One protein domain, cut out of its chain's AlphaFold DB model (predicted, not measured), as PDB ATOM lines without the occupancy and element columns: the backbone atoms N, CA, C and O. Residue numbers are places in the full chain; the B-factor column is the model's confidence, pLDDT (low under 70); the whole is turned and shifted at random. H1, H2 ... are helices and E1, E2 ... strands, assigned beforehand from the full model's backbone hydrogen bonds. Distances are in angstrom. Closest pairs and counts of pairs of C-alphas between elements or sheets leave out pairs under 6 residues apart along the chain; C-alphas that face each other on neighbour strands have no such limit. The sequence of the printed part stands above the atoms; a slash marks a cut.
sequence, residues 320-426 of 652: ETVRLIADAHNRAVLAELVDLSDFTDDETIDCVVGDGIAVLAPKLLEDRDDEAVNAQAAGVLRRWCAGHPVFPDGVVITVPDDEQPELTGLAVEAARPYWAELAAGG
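What this domain is: This is residues 320 to 426 of the 652 residues of an uncharacterized protein of Lentzea aerocolonigenes (UniProt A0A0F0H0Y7). A curled sheet of four strands has the long helix H1 over one face, above the edge strand E2, and the short helix H4 over the opposite face. H3, with the short H2 beside it, packs on one end of H1 nearly at right angles, while the link between E3 and E4 makes the far end of the longest axis. The printed part has 107 residues, with five named helices and four named strands in the order H1, E1, E2, H2, H3, E3, E4, H4, H5. The sheet runs E2, E1, E3, E4, all antiparallel, and the class is mixed, helices and strands. The whole is compact, with a radius of gyration of the C-alphas of 13.4 A and spans of 38 by 29 by 26 A.

How they stand to each other: H1, residues 320 to 338, is on the sheet at a height over the sheet of 8.6 A, over E2, residues 357 to 360. On the local plane its line stands at 31 degrees to that of E2, only just slantwise; the closest C-alphas are those of Asn 330 and Leu 360, 5.7 A apart. E1, residues 347 to 354, forms a hairpin with E2, with N 352 and O 359 2.9 A apart. H2, residues 364 to 367, is not on the sheet; it touches residues 378 to 382 of H3, residues 372 to 386, closest at the C-alphas of Leu 365 and Ala 378, 5.4 A. H3 touches H1 through residues 377 to 381, about perpendicular at 77 degrees, with the C-alphas of Ala 377 and Ile 325 closest at 6.3 A. H3 only grazes the sheet, with residues 381 to 386. E3, residues 390 to 398, is antiparallel to E1, with N 391 and O 351 2.7 A apart. E2, H2, H3 and E3 form a split strand-helix-strand unit, two strands running the same way with E1 between them, and its crossover is right-handed. E4, residues 406 to 408, forms a hairpin with E3, with N 396 and O 408 2.8 A apart. H4, residues 410 to 414, is on the opposite face from H1, at a height over the sheet of 6.9 A. H5, residues 416 to 424, only grazes the sheet and is close to H1 but not clearly touching, with the C-alphas of Leu 422 and Asp 327 closest at 6.7 A. In H1, H3, H4 and H5 every O i to N i+4 pair is within hydrogen-bond range; H2 is too short for one.

Where its parts are: H1 begins at C-alpha 320, (231.765, 227.612, 193.326), and is 26.5 A long. E1 measures 22.4 A, H3 20.9 A, E3 20.7 A, H5 12.3 A and E2 10.4 A. H5 ends at C-alpha 424, (215.657, 230.030, 188.420).

The domain as a whole: The C-alphas farthest apart are those of Gly 387 and Asp 402, at 39.0 A. The printed part has no cut and no long link. The mean pLDDT of the printed part is 77.9, with residues 338 to 345, 367 to 377, 399 to 404 and 425 to 426 under 70.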
ATOM      1  N   GLU A 320     233.084 227.408 192.726       81.81
ATOM      2  CA  GLU A 320     231.765 227.612 193.326       81.81
ATOM      3  C   GLU A 320     231.680 228.939 194.097       81.81
ATOM      4  O   GLU A 320     230.687 229.655 193.991       81.81
ATOM      5  N   THR A 321     232.745 229.340 194.795       78.50
ATOM      6  CA  THR A 321     232.816 230.636 195.483       78.50
ATOM      7  C   THR A 321     232.830 231.799 194.490       78.50
ATOM      8  O   THR A 321     232.105 232.771 194.697       78.50
ATOM      9  N   VAL A 322     233.594 231.706 193.391       83.69
ATOM     10  CA  VAL A 322     233.556 232.717 192.311       83.69
ATOM     11  C   VAL A 322     232.146 232.829 191.746       83.69
ATOM     12  O   VAL A 322     231.637 233.937 191.591       83.69
ATOM     13  N   ARG A 323     231.498 231.687 191.498       87.88
ATOM     14  CA  ARG A 323     230.128 231.630 190.996       87.88
ATOM     15  C   ARG A 323     229.145 232.314 191.944       87.88
ATOM     16  O   ARG A 323     228.392 233.169 191.500       87.88
ATOM     17  N   LEU A 324     229.185 232.006 193.240       85.38
ATOM     18  CA  LEU A 324     228.308 232.630 194.237       85.38
ATOM     19  C   LEU A 324     228.498 234.152 194.307       85.38
ATOM     20  O   LEU A 324     227.525 234.895 194.443       85.38
ATOM     21  N   ILE A 325     229.744 234.622 194.194       85.56
ATOM     22  CA  ILE A 325     230.051 236.053 194.162       85.56
ATOM     23  C   ILE A 325     229.533 236.692 192.861       85.56
ATOM     24  O   ILE A 325     228.920 237.759 192.914       85.56
ATOM     25  N   ALA A 326     229.730 236.041 191.710       88.94
ATOM     26  CA  ALA A 326     229.215 236.491 190.415       88.94
ATOM     27  C   ALA A 326     227.680 236.561 190.411       88.94
ATOM     28  O   ALA A 326     227.114 237.549 189.954       88.94
ATOM     29  N   ASP A 327     227.005 235.569 190.992       89.25
ATOM     30  CA  ASP A 327     225.547 235.528 191.110       89.25
ATOM     31  C   ASP A 327     225.016 236.702 191.933       89.25
ATOM     32  O   ASP A 327     224.053 237.360 191.534       89.25
ATOM     33  N   ALA A 328     225.647 236.982 193.078       85.69
ATOM     34  CA  ALA A 328     225.285 238.113 193.925       85.69
ATOM     35  C   ALA A 328     225.512 239.452 193.205       85.69
ATOM     36  O   ALA A 328     224.633 240.314 193.227       85.69
ATOM     37  N   HIS A 329     226.654 239.605 192.525       88.06
ATOM     38  CA  HIS A 329     226.978 240.799 191.741       88.06
ATOM     39  C   HIS A 329     225.984 241.021 190.599       88.06
ATOM     40  O   HIS A 329     225.392 242.093 190.507       88.06
ATOM     41  N   ASN A 330     225.741 240.001 189.774       89.62
ATOM     42  CA  ASN A 330     224.834 240.094 188.633       89.62
ATOM     43  C   ASN A 330     223.409 240.418 189.078       89.62
ATOM     44  O   ASN A 330     222.769 241.275 188.480       89.62
ATOM     45  N   ARG A 331     222.920 239.801 190.163       85.75
ATOM     46  CA  ARG A 331     221.608 240.144 190.736       85.75
ATOM     47  C   ARG A 331     221.542 241.594 191.200       85.75
ATOM     48  O   ARG A 331     220.511 242.221 191.000       85.75
ATOM     49  N   ALA A 332     222.606 242.112 191.813       83.75
ATOM     50  CA  ALA A 332     222.657 243.502 192.254       83.75
ATOM     51  C   ALA A 332     222.649 244.475 191.065       83.75
ATOM     52  O   ALA A 332     221.858 245.409 191.067       83.75
ATOM     53  N   VAL A 333     223.468 244.224 190.036       84.31
ATOM     54  CA  VAL A 333     223.485 245.033 188.802       84.31
ATOM     55  C   VAL A 333     222.109 245.027 188.141       84.31
ATOM     56  O   VAL A 333     221.567 246.078 187.836       84.31
ATOM     57  N   LEU A 334     221.497 243.854 187.984       81.56
ATOM     58  CA  LEU A 334     220.173 243.746 187.376       81.56
ATOM     59  C   LEU A 334     219.088 244.421 188.216       81.56
ATOM     60  O   LEU A 334     218.213 245.064 187.658       81.56
ATOM     61  N   ALA A 335     219.135 244.308 189.544       79.75
ATOM     62  CA  ALA A 335     218.179 244.991 190.412       79.75
ATOM     63  C   ALA A 335     218.290 246.520 190.301       79.75
ATOM     64  O   ALA A 335     217.262 247.187 190.261       79.75
ATOM     65  N   GLU A 336     219.510 247.060 190.215       79.44
ATOM     66  CA  GLU A 336     219.741 248.496 190.006       79.44
ATOM     67  C   GLU A 336     219.183 248.975 188.664       79.44
ATOM     68  O   GLU A 336     218.576 250.040 188.605       79.44
ATOM     69  N   LEU A 337     219.338 248.178 187.606       74.88
ATOM     70  CA  LEU A 337     218.820 248.520 186.281       74.88
ATOM     71  C   LEU A 337     217.292 248.415 186.215       74.88
ATOM     72  O   LEU A 337     216.637 249.263 185.626       74.88
ATOM     73  N   VAL A 338     216.692 247.430 186.883       68.81
ATOM     74  CA  VAL A 338     215.231 247.241 186.883       68.81
ATOM     75  C   VAL A 338     214.493 248.279 187.744       68.81
ATOM     76  O   VAL A 338     213.339 248.592 187.458       68.81
ATOM     77  N   ASP A 339     215.128 248.839 188.781       67.00
ATOM     78  CA  ASP A 339     214.527 249.877 189.644       67.00
ATOM     79  C   ASP A 339     214.469 251.267 188.967       67.00
ATOM     80  O   ASP A 339     213.783 252.181 189.429       67.00
ATOM     81  N   LEU A 340     215.140 251.439 187.824       55.09
ATOM     82  CA  LEU A 340     215.033 252.637 186.995       55.09
ATOM     83  C   LEU A 340     213.739 252.562 186.170       55.09
ATOM     84  O   LEU A 340     213.719 252.106 185.033       55.09
ATOM     85  N   SER A 341     212.636 253.035 186.747       47.59
ATOM     86  CA  SER A 341     211.276 253.044 186.181       47.59
ATOM     87  C   SER A 341     211.065 253.840 184.869       47.59
ATOM     88  O   SER A 341     209.925 254.163 184.547       47.59
ATOM     89  N   ASP A 342     212.127 254.171 184.129       53.97
ATOM     90  CA  ASP A 342     212.126 255.035 182.939       53.97
ATOM     91  C   ASP A 342     212.644 254.330 181.660       53.97
ATOM     92  O   ASP A 342     212.915 254.998 180.660       53.97
ATOM     93  N   PHE A 343     212.783 252.997 181.644       56.66
ATOM     94  CA  PHE A 343     213.219 252.274 180.439       56.66
ATOM     95  C   PHE A 343     212.177 252.343 179.315       56.66
ATOM     96  O   PHE A 343     211.121 251.720 179.389       56.66
ATOM     97  N   THR A 344     212.495 253.091 178.254       54.06
ATOM     98  CA  THR A 344     211.741 253.098 176.988       54.06
ATOM     99  C   THR A 344     212.496 252.451 175.823       54.06
ATOM    100  O   THR A 344     211.896 252.252 174.771       54.06
ATOM    101  N   ASP A 345     213.783 252.127 175.998       63.19
ATOM    102  CA  ASP A 345     214.684 251.617 174.956       63.19
ATOM    103  C   ASP A 345     215.484 250.394 175.454       63.19
ATOM    104  O   ASP A 345     215.690 250.238 176.658       63.19
ATOM    105  N   ASP A 346     215.942 249.541 174.527       74.88
ATOM    106  CA  ASP A 346     216.834 248.404 174.808       74.88
ATOM    107  C   ASP A 346     218.160 248.890 175.417       74.88
ATOM    108  O   ASP A 346     218.828 249.757 174.843       74.88
ATOM    109  N   GLU A 347     218.583 248.304 176.541       81.12
ATOM    110  CA  GLU A 347     219.864 248.634 177.173       81.12
ATOM    111  C   GLU A 347     220.911 247.558 176.913       81.12
ATOM    112  O   GLU A 347     220.643 246.366 177.063       81.12
ATOM    113  N   THR A 348     222.124 247.963 176.544       85.62
ATOM    114  CA  THR A 348     223.239 247.044 176.302       85.62
ATOM    115  C   THR A 348     224.291 247.143 177.402       85.62
ATOM    116  O   THR A 348     224.607 248.223 177.900       85.62
ATOM    117  N   ILE A 349     224.833 245.993 177.810       87.06
ATOM    118  CA  ILE A 349     225.767 245.875 178.931       87.06
ATOM    119  C   ILE A 349     226.942 244.987 178.531       87.06
ATOM    120  O   ILE A 349     226.775 243.869 178.034       87.06
ATOM    121  N   ASP A 350     228.151 245.469 178.822       91.62
ATOM    122  CA  ASP A 350     229.380 244.682 178.730       91.62
ATOM    123  C   ASP A 350     229.309 243.460 179.661       91.62
ATOM    124  O   ASP A 350     228.973 243.575 180.843       91.62
ATOM    125  N   CYS A 351     229.705 242.289 179.170       91.94
ATOM    126  CA  CYS A 351     229.723 241.064 179.967       91.94
ATOM    127  C   CYS A 351     231.018 240.285 179.756       91.94
ATOM    128  O   CYS A 351     231.499 240.156 178.635       91.94
ATOM    129  N   VAL A 352     231.577 239.715 180.819       93.50
ATOM    130  CA  VAL A 352     232.691 238.759 180.725       93.50
ATOM    131  C   VAL A 352     232.144 237.350 180.871       93.50
ATOM    132  O   VAL A 352     231.319 237.113 181.749       93.50
ATOM    133  N   VAL A 353     232.599 236.419 180.028       91.12
ATOM    134  CA  VAL A 353     232.218 235.001 180.100       91.12
ATOM    135  C   VAL A 353     233.471 234.129 180.135       91.12
ATOM    136  O   VAL A 353     234.382 234.303 179.327       91.12
ATOM    137  N   GLY A 354     233.503 233.178 181.065       89.56
ATOM    138  CA  GLY A 354     234.638 232.290 181.311       89.56
ATOM    139  C   GLY A 354     234.248 231.154 182.244       89.56
ATOM    140  O   GLY A 354     233.345 231.334 183.048       89.56
ATOM    141  N   ASP A 355     234.868 229.979 182.131       87.19
ATOM    142  CA  ASP A 355     234.659 228.842 183.051       87.19
ATOM    143  C   ASP A 355     233.184 228.479 183.358       87.19
ATOM    144  O   ASP A 355     232.865 227.948 184.421       87.19
ATOM    145  N   GLY A 356     232.257 228.769 182.435       87.75
ATOM    146  CA  GLY A 356     230.817 228.567 182.642       87.75
ATOM    147  C   GLY A 356     230.137 229.580 183.579       87.75
ATOM    148  O   GLY A 356     229.018 229.331 184.015       87.75
ATOM    149  N   ILE A 357     230.786 230.705 183.880       91.19
ATOM    150  CA  ILE A 357     230.295 231.835 184.678       91.19
ATOM    151  C   ILE A 357     230.216 233.074 183.772       91.19
ATOM    152  O   ILE A 357     231.030 233.247 182.861       91.19
ATOM    153  N   ALA A 358     229.241 233.950 184.022       92.62
ATOM    154  CA  ALA A 358     229.149 235.259 183.381       92.62
ATOM    155  C   ALA A 358     229.155 236.383 184.428       92.62
ATOM    156  O   ALA A 358     228.641 236.200 185.529       92.62
ATOM    157  N   VAL A 359     229.732 237.542 184.104       92.62
ATOM    158  CA  VAL A 359     229.812 238.714 184.998       92.62
ATOM    159  C   VAL A 359     229.417 239.978 184.233       92.62
ATOM    160  O   VAL A 359     230.081 240.341 183.259       92.62
ATOM    161  N   LEU A 360     228.353 240.650 184.683       90.69
ATOM    162  CA  LEU A 360     227.820 241.885 184.095       90.69
ATOM    163  C   LEU A 360     228.604 243.112 184.525       90.69
ATOM    164  O   LEU A 360     229.057 243.204 185.667       90.69
ATOM    165  N   ALA A 361     228.660 244.092 183.623       88.88
ATOM    166  CA  ALA A 361     229.180 245.425 183.878       88.88
ATOM    167  C   ALA A 361     230.518 245.383 184.643       88.88
ATOM    168  O   ALA A 361     230.632 245.971 185.722       88.88
ATOM    169  N   PRO A 362     231.549 244.685 184.120       85.50
ATOM    170  CA  PRO A 362     232.817 244.482 184.825       85.50
ATOM    171  C   PRO A 362     233.489 245.802 185.237       85.50
ATOM    172  O   PRO A 362     234.222 245.826 186.219       85.50
ATOM    173  N   LYS A 363     233.196 246.913 184.547       84.50
ATOM    174  CA  LYS A 363     233.656 248.265 184.904       84.50
ATOM    175  C   LYS A 363     233.109 248.756 186.249       84.50
ATOM    176  O   LYS A 363     233.839 249.401 186.985       84.50
ATOM    177  N   LEU A 364     231.884 248.384 186.634       81.00
ATOM    178  CA  LEU A 364     231.318 248.747 187.945       81.00
ATOM    179  C   LEU A 364     232.083 248.101 189.109       81.00
ATOM    180  O   LEU A 364     231.988 248.563 190.244       81.00
ATOM    181  N   LEU A 365     232.864 247.046 188.847       78.75
ATOM    182  CA  LEU A 365     233.755 246.468 189.851       78.75
ATOM    183  C   LEU A 365     234.913 247.406 190.197       78.75
ATOM    184  O   LEU A 365     235.534 247.183 191.230       78.75
ATOM    185  N   GLU A 366     235.238 248.396 189.360       70.25
ATOM    186  CA  GLU A 366     236.287 249.396 189.606       70.25
ATOM    187  C   GLU A 366     235.801 250.531 190.519       70.25
ATOM    188  O   GLU A 366     236.599 251.057 191.289       70.25
ATOM    189  N   ASP A 367     234.498 250.834 190.502       64.69
ATOM    190  CA  ASP A 367     233.903 251.979 191.211       64.69
ATOM    191  C   ASP A 367     233.337 251.635 192.608       64.69
ATOM    192  O   ASP A 367     233.032 252.530 193.394       64.69
ATOM    193  N   ARG A 368     233.184 250.347 192.952       61.88
ATOM    194  CA  ARG A 368     232.503 249.867 194.181       61.88
ATOM    195  C   ARG A 368     233.417 249.672 195.412       61.88
ATOM    196  O   ARG A 368     233.150 248.809 196.249       61.88
ATOM    197  N   ASP A 369     234.468 250.475 195.567       55.09
ATOM    198  CA  ASP A 369     235.445 250.354 196.674       55.09
ATOM    199  C   ASP A 369     234.899 250.769 198.072       55.09
ATOM    200  O   ASP A 369     235.601 250.640 199.077       55.09
ATOM    201  N   ASP A 370     233.641 251.217 198.179       45.75
ATOM    202  CA  ASP A 370     233.121 251.913 199.369       45.75
ATOM    203  C   ASP A 370     232.711 251.016 200.563       45.75
ATOM    204  O   ASP A 370     232.584 251.509 201.686       45.75
ATOM    205  N   GLU A 371     232.564 249.694 200.395       54.88
ATOM    206  CA  GLU A 371     232.270 248.768 201.506       54.88
ATOM    207  C   GLU A 371     233.254 247.594 201.554       54.88
ATOM    208  O   GLU A 371     233.295 246.767 200.651       54.88
ATOM    209  N   ALA A 372     234.010 247.454 202.649       44.69
ATOM    210  CA  ALA A 372     235.136 246.513 202.768       44.69
ATOM    211  C   ALA A 372     234.821 245.035 202.435       44.69
ATOM    212  O   ALA A 372     235.710 244.309 201.994       44.69
ATOM    213  N   VAL A 373     233.579 244.575 202.635       44.31
ATOM    214  CA  VAL A 373     233.146 243.209 202.277       44.31
ATOM    215  C   VAL A 373     232.823 243.101 200.780       44.31
ATOM    216  O   VAL A 373     233.216 242.127 200.139       44.31
ATOM    217  N   ASN A 374     232.198 244.129 200.198       58.50
ATOM    218  CA  ASN A 374     231.933 244.215 198.760       58.50
ATOM    219  C   ASN A 374     233.219 244.466 197.957       58.50
ATOM    220  O   ASN A 374     233.397 243.858 196.908       58.50
ATOM    221  N   ALA A 375     234.167 245.240 198.489       60.06
ATOM    222  CA  ALA A 375     235.481 245.465 197.889       60.06
ATOM    223  C   ALA A 375     236.302 244.164 197.778       60.06
ATOM    224  O   ALA A 375     237.009 243.939 196.794       60.06
ATOM    225  N   GLN A 376     236.177 243.254 198.754       63.28
ATOM    226  CA  GLN A 376     236.842 241.944 198.716       63.28
ATOM    227  C   GLN A 376     236.246 241.023 197.642       63.28
ATOM    228  O   GLN A 376     236.996 240.415 196.876       63.28
ATOM    229  N   ALA A 377     234.916 240.955 197.551       67.94
ATOM    230  CA  ALA A 377     234.195 240.216 196.515       67.94
ATOM    231  C   ALA A 377     234.453 240.789 195.105       67.94
ATOM    232  O   ALA A 377     234.756 240.044 194.169       67.94
ATOM    233  N   ALA A 378     234.432 242.118 194.971       71.94
ATOM    234  CA  ALA A 378     234.725 242.825 193.730       71.94
ATOM    235  C   ALA A 378     236.174 242.609 193.276       71.94
ATOM    236  O   ALA A 378     236.414 242.386 192.095       71.94
ATOM    237  N   GLY A 379     237.141 242.584 194.201       72.69
ATOM    238  CA  GLY A 379     238.540 242.288 193.885       72.69
ATOM    239  C   GLY A 379     238.768 240.866 193.351       72.69
ATOM    240  O   GLY A 379     239.624 240.670 192.487       72.69
ATOM    241  N   VAL A 380     238.006 239.874 193.835       77.25
ATOM    242  CA  VAL A 380     238.019 238.499 193.296       77.25
ATOM    243  C   VAL A 380     237.466 238.478 191.870       77.25
ATOM    244  O   VAL A 380     238.159 238.004 190.969       77.25
ATOM    245  N   LEU A 381     236.279 239.055 191.638       83.56
ATOM    246  CA  LEU A 381     235.688 239.114 190.297       83.56
ATOM    247  C   LEU A 381     236.537 239.925 189.316       83.56
ATOM    248  O   LEU A 381     236.719 239.490 188.189       83.56
ATOM    249  N   ARG A 382     237.125 241.055 189.730       82.94
ATOM    250  CA  ARG A 382     237.955 241.915 188.868       82.94
ATOM    251  C   ARG A 382     239.163 241.157 188.311       82.94
ATOM    252  O   ARG A 382     239.422 241.204 187.109       82.94
ATOM    253  N   ARG A 383     239.884 240.419 189.165       76.25
ATOM    254  CA  ARG A 383     241.008 239.564 188.735       76.25
ATOM    255  C   ARG A 383     240.544 238.401 187.867       76.25
ATOM    256  O   ARG A 383     241.191 238.117 186.865       76.25
ATOM    257  N   TRP A 384     239.430 237.764 188.227       85.25
ATOM    258  CA  TRP A 384     238.855 236.696 187.412       85.25
ATOM    259  C   TRP A 384     238.473 237.206 186.012       85.25
ATOM    260  O   TRP A 384     238.849 236.596 185.012       85.25
ATOM    261  N   CYS A 385     237.833 238.374 185.921       88.00
ATOM    262  CA  CYS A 385     237.466 239.018 184.663       88.00
ATOM    263  C   CYS A 385     238.686 239.387 183.809       88.00
ATOM    264  O   CYS A 385     238.633 239.239 182.594       88.00
ATOM    265  N   ALA A 386     239.798 239.817 184.418       84.06
ATOM    266  CA  ALA A 386     241.024 240.167 183.693       84.06
ATOM    267  C   ALA A 386     241.651 238.983 182.926       84.06
ATOM    268  O   ALA A 386     242.399 239.197 181.974       84.06
ATOM    269  N   GLY A 387     241.352 237.743 183.330       81.19
ATOM    270  CA  GLY A 387     241.801 236.525 182.653       81.19
ATOM    271  C   GLY A 387     240.905 236.061 181.498       81.19
ATOM    272  O   GLY A 387     241.253 235.087 180.833       81.19
ATOM    273  N   HIS A 388     239.772 236.726 181.255       90.44
ATOM    274  CA  HIS A 388     238.708 236.235 180.381       90.44
ATOM    275  C   HIS A 388     238.275 237.269 179.327       90.44
ATOM    276  O   HIS A 388     238.439 238.474 179.524       90.44
ATOM    277  N   PRO A 389     237.733 236.821 178.178       86.06
ATOM    278  CA  PRO A 389     237.294 237.725 177.122       86.06
ATOM    279  C   PRO A 389     236.067 238.546 177.547       86.06
ATOM    280  O   PRO A 389     235.089 238.018 178.081       86.06
ATOM    281  N   VAL A 390     236.116 239.847 177.252       91.06
ATOM    282  CA  VAL A 390     234.984 240.770 177.399       91.06
ATOM    283  C   VAL A 390     234.149 240.733 176.120       91.06
ATOM    284  O   VAL A 390     234.682 240.894 175.023       91.06
ATOM    285  N   PHE A 391     232.839 240.567 176.271       88.56
ATOM    286  CA  PHE A 391     231.828 240.737 175.234       88.56
ATOM    287  C   PHE A 391     231.231 242.143 175.389       88.56
ATOM    288  O   PHE A 391     230.363 242.334 176.249       88.56
ATOM    289  N   PRO A 392     231.718 243.139 174.625       87.81
ATOM    290  CA  PRO A 392     231.131 244.472 174.647       87.81
ATOM    291  C   PRO A 392     229.689 244.400 174.150       87.81
ATOM    292  O   PRO A 392     229.426 243.686 173.180       87.81
ATOM    293  N   ASP A 393     228.771 245.073 174.846       85.38
ATOM    294  CA  ASP A 393     227.324 244.990 174.574       85.38
ATOM    295  C   ASP A 393     226.806 243.534 174.503       85.38
ATOM    296  O   ASP A 393     225.873 243.198 173.773       85.38
ATOM    297  N   GLY A 394     227.467 242.629 175.233       82.19
ATOM    298  CA  GLY A 394     227.236 241.190 175.147       82.19
ATOM    299  C   GLY A 394     225.881 240.751 175.695       82.19
ATOM    300  O   GLY A 394     225.420 239.658 175.354       82.19
ATOM    301  N   VAL A 395     225.263 241.587 176.529       85.38
ATOM    302  CA  VAL A 395     223.932 241.388 177.102       85.38
ATOM    303  C   VAL A 395     223.058 242.580 176.733       85.38
ATOM    304  O   VAL A 395     223.466 243.721 176.909       85.38
ATOM    305  N   VAL A 396     221.859 242.305 176.235       83.38
ATOM    306  CA  VAL A 396     220.822 243.282 175.914       83.38
ATOM    307  C   VAL A 396     219.641 243.019 176.840       83.38
ATOM    308  O   VAL A 396     219.141 241.891 176.880       83.38
ATOM    309  N   ILE A 397     219.224 244.034 177.589       81.31
ATOM    310  CA  ILE A 397     218.038 244.007 178.441       81.31
ATOM    311  C   ILE A 397     216.907 244.718 177.705       81.31
ATOM    312  O   ILE A 397     217.000 245.911 177.418       81.31
ATOM    313  N   THR A 398     215.834 243.987 177.435       76.75
ATOM    314  CA  THR A 398     214.595 244.535 176.876       76.75
ATOM    315  C   THR A 398     213.517 244.471 177.952       76.75
ATOM    316  O   THR A 398     213.358 243.442 178.605       76.75
ATOM    317  N   VAL A 399     212.766 245.552 178.165       68.31
ATOM    318  CA  VAL A 399     211.604 245.560 179.069       68.31
ATOM    319  C   VAL A 399     210.354 245.772 178.214       68.31
ATOM    320  O   VAL A 399     210.077 246.907 177.826       68.31
ATOM    321  N   PRO A 400     209.616 244.709 177.849       63.09
ATOM    322  CA  PRO A 400     208.363 244.866 177.119       63.09
ATOM    323  C   PRO A 400     207.310 245.556 178.004       63.09
ATOM    324  O   PRO A 400     207.294 245.351 179.219       63.09
ATOM    325  N   ASP A 401     206.420 246.356 177.401       60.88
ATOM    326  CA  ASP A 401     205.317 247.023 178.110       60.88
ATOM    327  C   ASP A 401     204.532 246.005 178.973       60.88
ATOM    328  O   ASP A 401     203.939 245.065 178.444       60.88
ATOM    329  N   ASP A 402     204.517 246.206 180.298       58.44
ATOM    330  CA  ASP A 402     203.870 245.356 181.318       58.44
ATOM    331  C   ASP A 402     204.465 243.937 181.543       58.44
ATOM    332  O   ASP A 402     203.836 243.111 182.218       58.44
ATOM    333  N   GLU A 403     205.681 243.636 181.065       64.38
ATOM    334  CA  GLU A 403     206.339 242.326 181.246       64.38
ATOM    335  C   GLU A 403     207.630 242.384 182.089       64.38
ATOM    336  O   GLU A 403     208.127 243.446 182.465       64.38
ATOM    337  N   GLN A 404     208.148 241.212 182.479       68.38
ATOM    338  CA  GLN A 404     209.424 241.138 183.199       68.38
ATOM    339  C   GLN A 404     210.604 241.412 182.247       68.38
ATOM    340  O   GLN A 404     210.508 241.071 181.071       68.38
ATOM    341  N   PRO A 405     211.729 241.953 182.752       71.75
ATOM    342  CA  PRO A 405     212.925 242.207 181.955       71.75
ATOM    343  C   PRO A 405     213.437 240.940 181.270       71.75
ATOM    344  O   PRO A 405     213.565 239.884 181.899       71.75
ATOM    345  N   GLU A 406     213.767 241.074 179.994       80.69
ATOM    346  CA  GLU A 406     214.214 240.018 179.102       80.69
ATOM    347  C   GLU A 406     215.710 240.161 178.784       80.69
ATOM    348  O   GLU A 406     216.145 241.193 178.280       80.69
ATOM    349  N   LEU A 407     216.509 239.117 179.051       79.88
ATOM    350  CA  LEU A 407     217.941 239.086 178.714       79.88
ATOM    351  C   LEU A 407     218.199 238.417 177.358       79.88
ATOM    352  O   LEU A 407     217.891 237.240 177.168       79.88
ATOM    353  N   THR A 408     218.853 239.122 176.434       80.75
ATOM    354  CA  THR A 408     219.364 238.571 175.162       80.75
ATOM    355  C   THR A 408     220.821 238.941 174.917       80.75
ATOM    356  O   THR A 408     221.430 239.636 175.718       80.75
ATOM    357  N   GLY A 409     221.407 238.457 173.822       81.88
ATOM    358  CA  GLY A 409     222.754 238.836 173.391       81.88
ATOM    359  C   GLY A 409     223.747 237.675 173.368       81.88
ATOM    360  O   GLY A 409     223.477 236.569 173.841       81.88
ATOM    361  N   LEU A 410     224.918 237.924 172.779       78.94
ATOM    362  CA  LEU A 410     225.940 236.901 172.533       78.94
ATOM    363  C   LEU A 410     226.502 236.292 173.827       78.94
ATOM    364  O   LEU A 410     226.769 235.092 173.866       78.94
ATOM    365  N   ALA A 411     226.650 237.085 174.892       83.88
ATOM    366  CA  ALA A 411     227.127 236.596 176.186       83.88
ATOM    367  C   ALA A 411     226.055 235.781 176.931       83.88
ATOM    368  O   ALA A 411     226.389 234.862 177.684       83.88
ATOM    369  N   VAL A 412     224.773 236.080 176.690       83.75
ATOM    370  CA  VAL A 412     223.653 235.292 177.222       83.75
ATOM    371  C   VAL A 412     223.621 233.907 176.586       83.75
ATOM    372  O   VAL A 412     223.498 232.911 177.294       83.75
ATOM    373  N   GLU A 413     223.833 233.816 175.271       80.62
ATOM    374  CA  GLU A 413     223.914 232.525 174.575       80.62
ATOM    375  C   GLU A 413     225.175 231.732 174.946       80.62
ATOM    376  O   GLU A 413     225.093 230.538 175.243       80.62
ATOM    377  N   ALA A 414     226.337 232.391 175.012       80.06
ATOM    378  CA  ALA A 414     227.607 231.747 175.356       80.06
ATOM    379  C   ALA A 414     227.616 231.128 176.768       80.06
ATOM    380  O   ALA A 414     228.286 230.121 176.995       80.06
ATOM    381  N   ALA A 415     226.854 231.702 177.705       87.88
ATOM    382  CA  ALA A 415     226.715 231.222 179.079       87.88
ATOM    383  C   ALA A 415     225.269 230.822 179.420       87.88
ATOM    384  O   ALA A 415     224.841 230.934 180.569       87.88
ATOM    385  N   ARG A 416     224.496 230.334 178.441       85.81
ATOM    386  CA  ARG A 416     223.064 230.027 178.611       85.81
ATOM    387  C   ARG A 416     222.737 229.171 179.854       85.81
ATOM    388  O   ARG A 416     221.775 229.509 180.545       85.81
ATOM    389  N   PRO A 417     223.505 228.114 180.212       88.25
ATOM    390  CA  PRO A 417     223.248 227.345 181.434       88.25
ATOM    391  C   PRO A 417     223.380 228.170 182.722       88.25
ATOM    392  O   PRO A 417     222.573 228.006 183.634       88.25
ATOM    393  N   TYR A 418     224.361 229.075 182.783       90.50
ATOM    394  CA  TYR A 418     224.580 229.964 183.923       90.50
ATOM    395  C   TYR A 418     223.392 230.909 184.121       90.50
ATOM    396  O   TYR A 418     222.840 230.988 185.218       90.50
ATOM    397  N   TRP A 419     222.947 231.561 183.043       88.56
ATOM    398  CA  TRP A 419     221.815 232.490 183.074       88.56
ATOM    399  C   TRP A 419     220.497 231.807 183.423       88.56
ATOM    400  O   TRP A 419     219.725 232.339 184.219       88.56
ATOM    401  N   ALA A 420     220.261 230.604 182.893       85.25
ATOM    402  CA  ALA A 420     219.085 229.810 183.236       85.25
ATOM    403  C   ALA A 420     219.045 229.457 184.735       85.25
ATOM    404  O   ALA A 420     217.989 229.529 185.363       85.25
ATOM    405  N   GLU A 421     220.192 229.111 185.325       86.44
ATOM    406  CA  GLU A 421     220.294 228.809 186.756       86.44
ATOM    407  C   GLU A 421     220.142 230.071 187.623       86.44
ATOM    408  O   GLU A 421     219.423 230.053 188.625       86.44
ATOM    409  N   LEU A 422     220.735 231.195 187.203       84.88
ATOM    410  CA  LEU A 422     220.588 232.482 187.884       84.88
ATOM    411  C   LEU A 422     219.118 232.938 187.905       84.88
ATOM    412  O   LEU A 422     218.613 233.315 188.970       84.88
ATOM    413  N   ALA A 423     218.425 232.834 186.764       80.81
ATOM    414  CA  ALA A 423     217.008 233.161 186.610       80.81
ATOM    415  C   ALA A 423     216.100 232.242 187.447       80.81
ATOM    416  O   ALA A 423     215.155 232.710 188.076       80.81
ATOM    417  N   ALA A 424     216.420 230.947 187.566       79.75
ATOM    418  CA  ALA A 424     215.657 230.030 188.420       79.75
ATOM    419  C   ALA A 424     215.690 230.423 189.913       79.75
ATOM    420  O   ALA A 424     214.766 230.105 190.665       79.75
ATOM    421  N   GLY A 425     216.743 231.119 190.351       68.38
ATOM    422  CA  GLY A 425     216.927 231.535 191.739       68.38
ATOM    423  C   GLY A 425     216.322 232.894 192.113       68.38
ATOM    424  O   GLY A 425     216.556 233.350 193.233       68.38
ATOM    425  N   GLY A 426     215.618 233.614 191.230       64.50
ATOM    426  CA  GLY A 426     215.032 234.917 191.582       64.50
ATOM    427  C   GLY A 426     214.010 235.460 190.574       64.50
ATOM    428  O   GLY A 426     214.096 235.153 189.396       64.50
TER     429      GLY A 426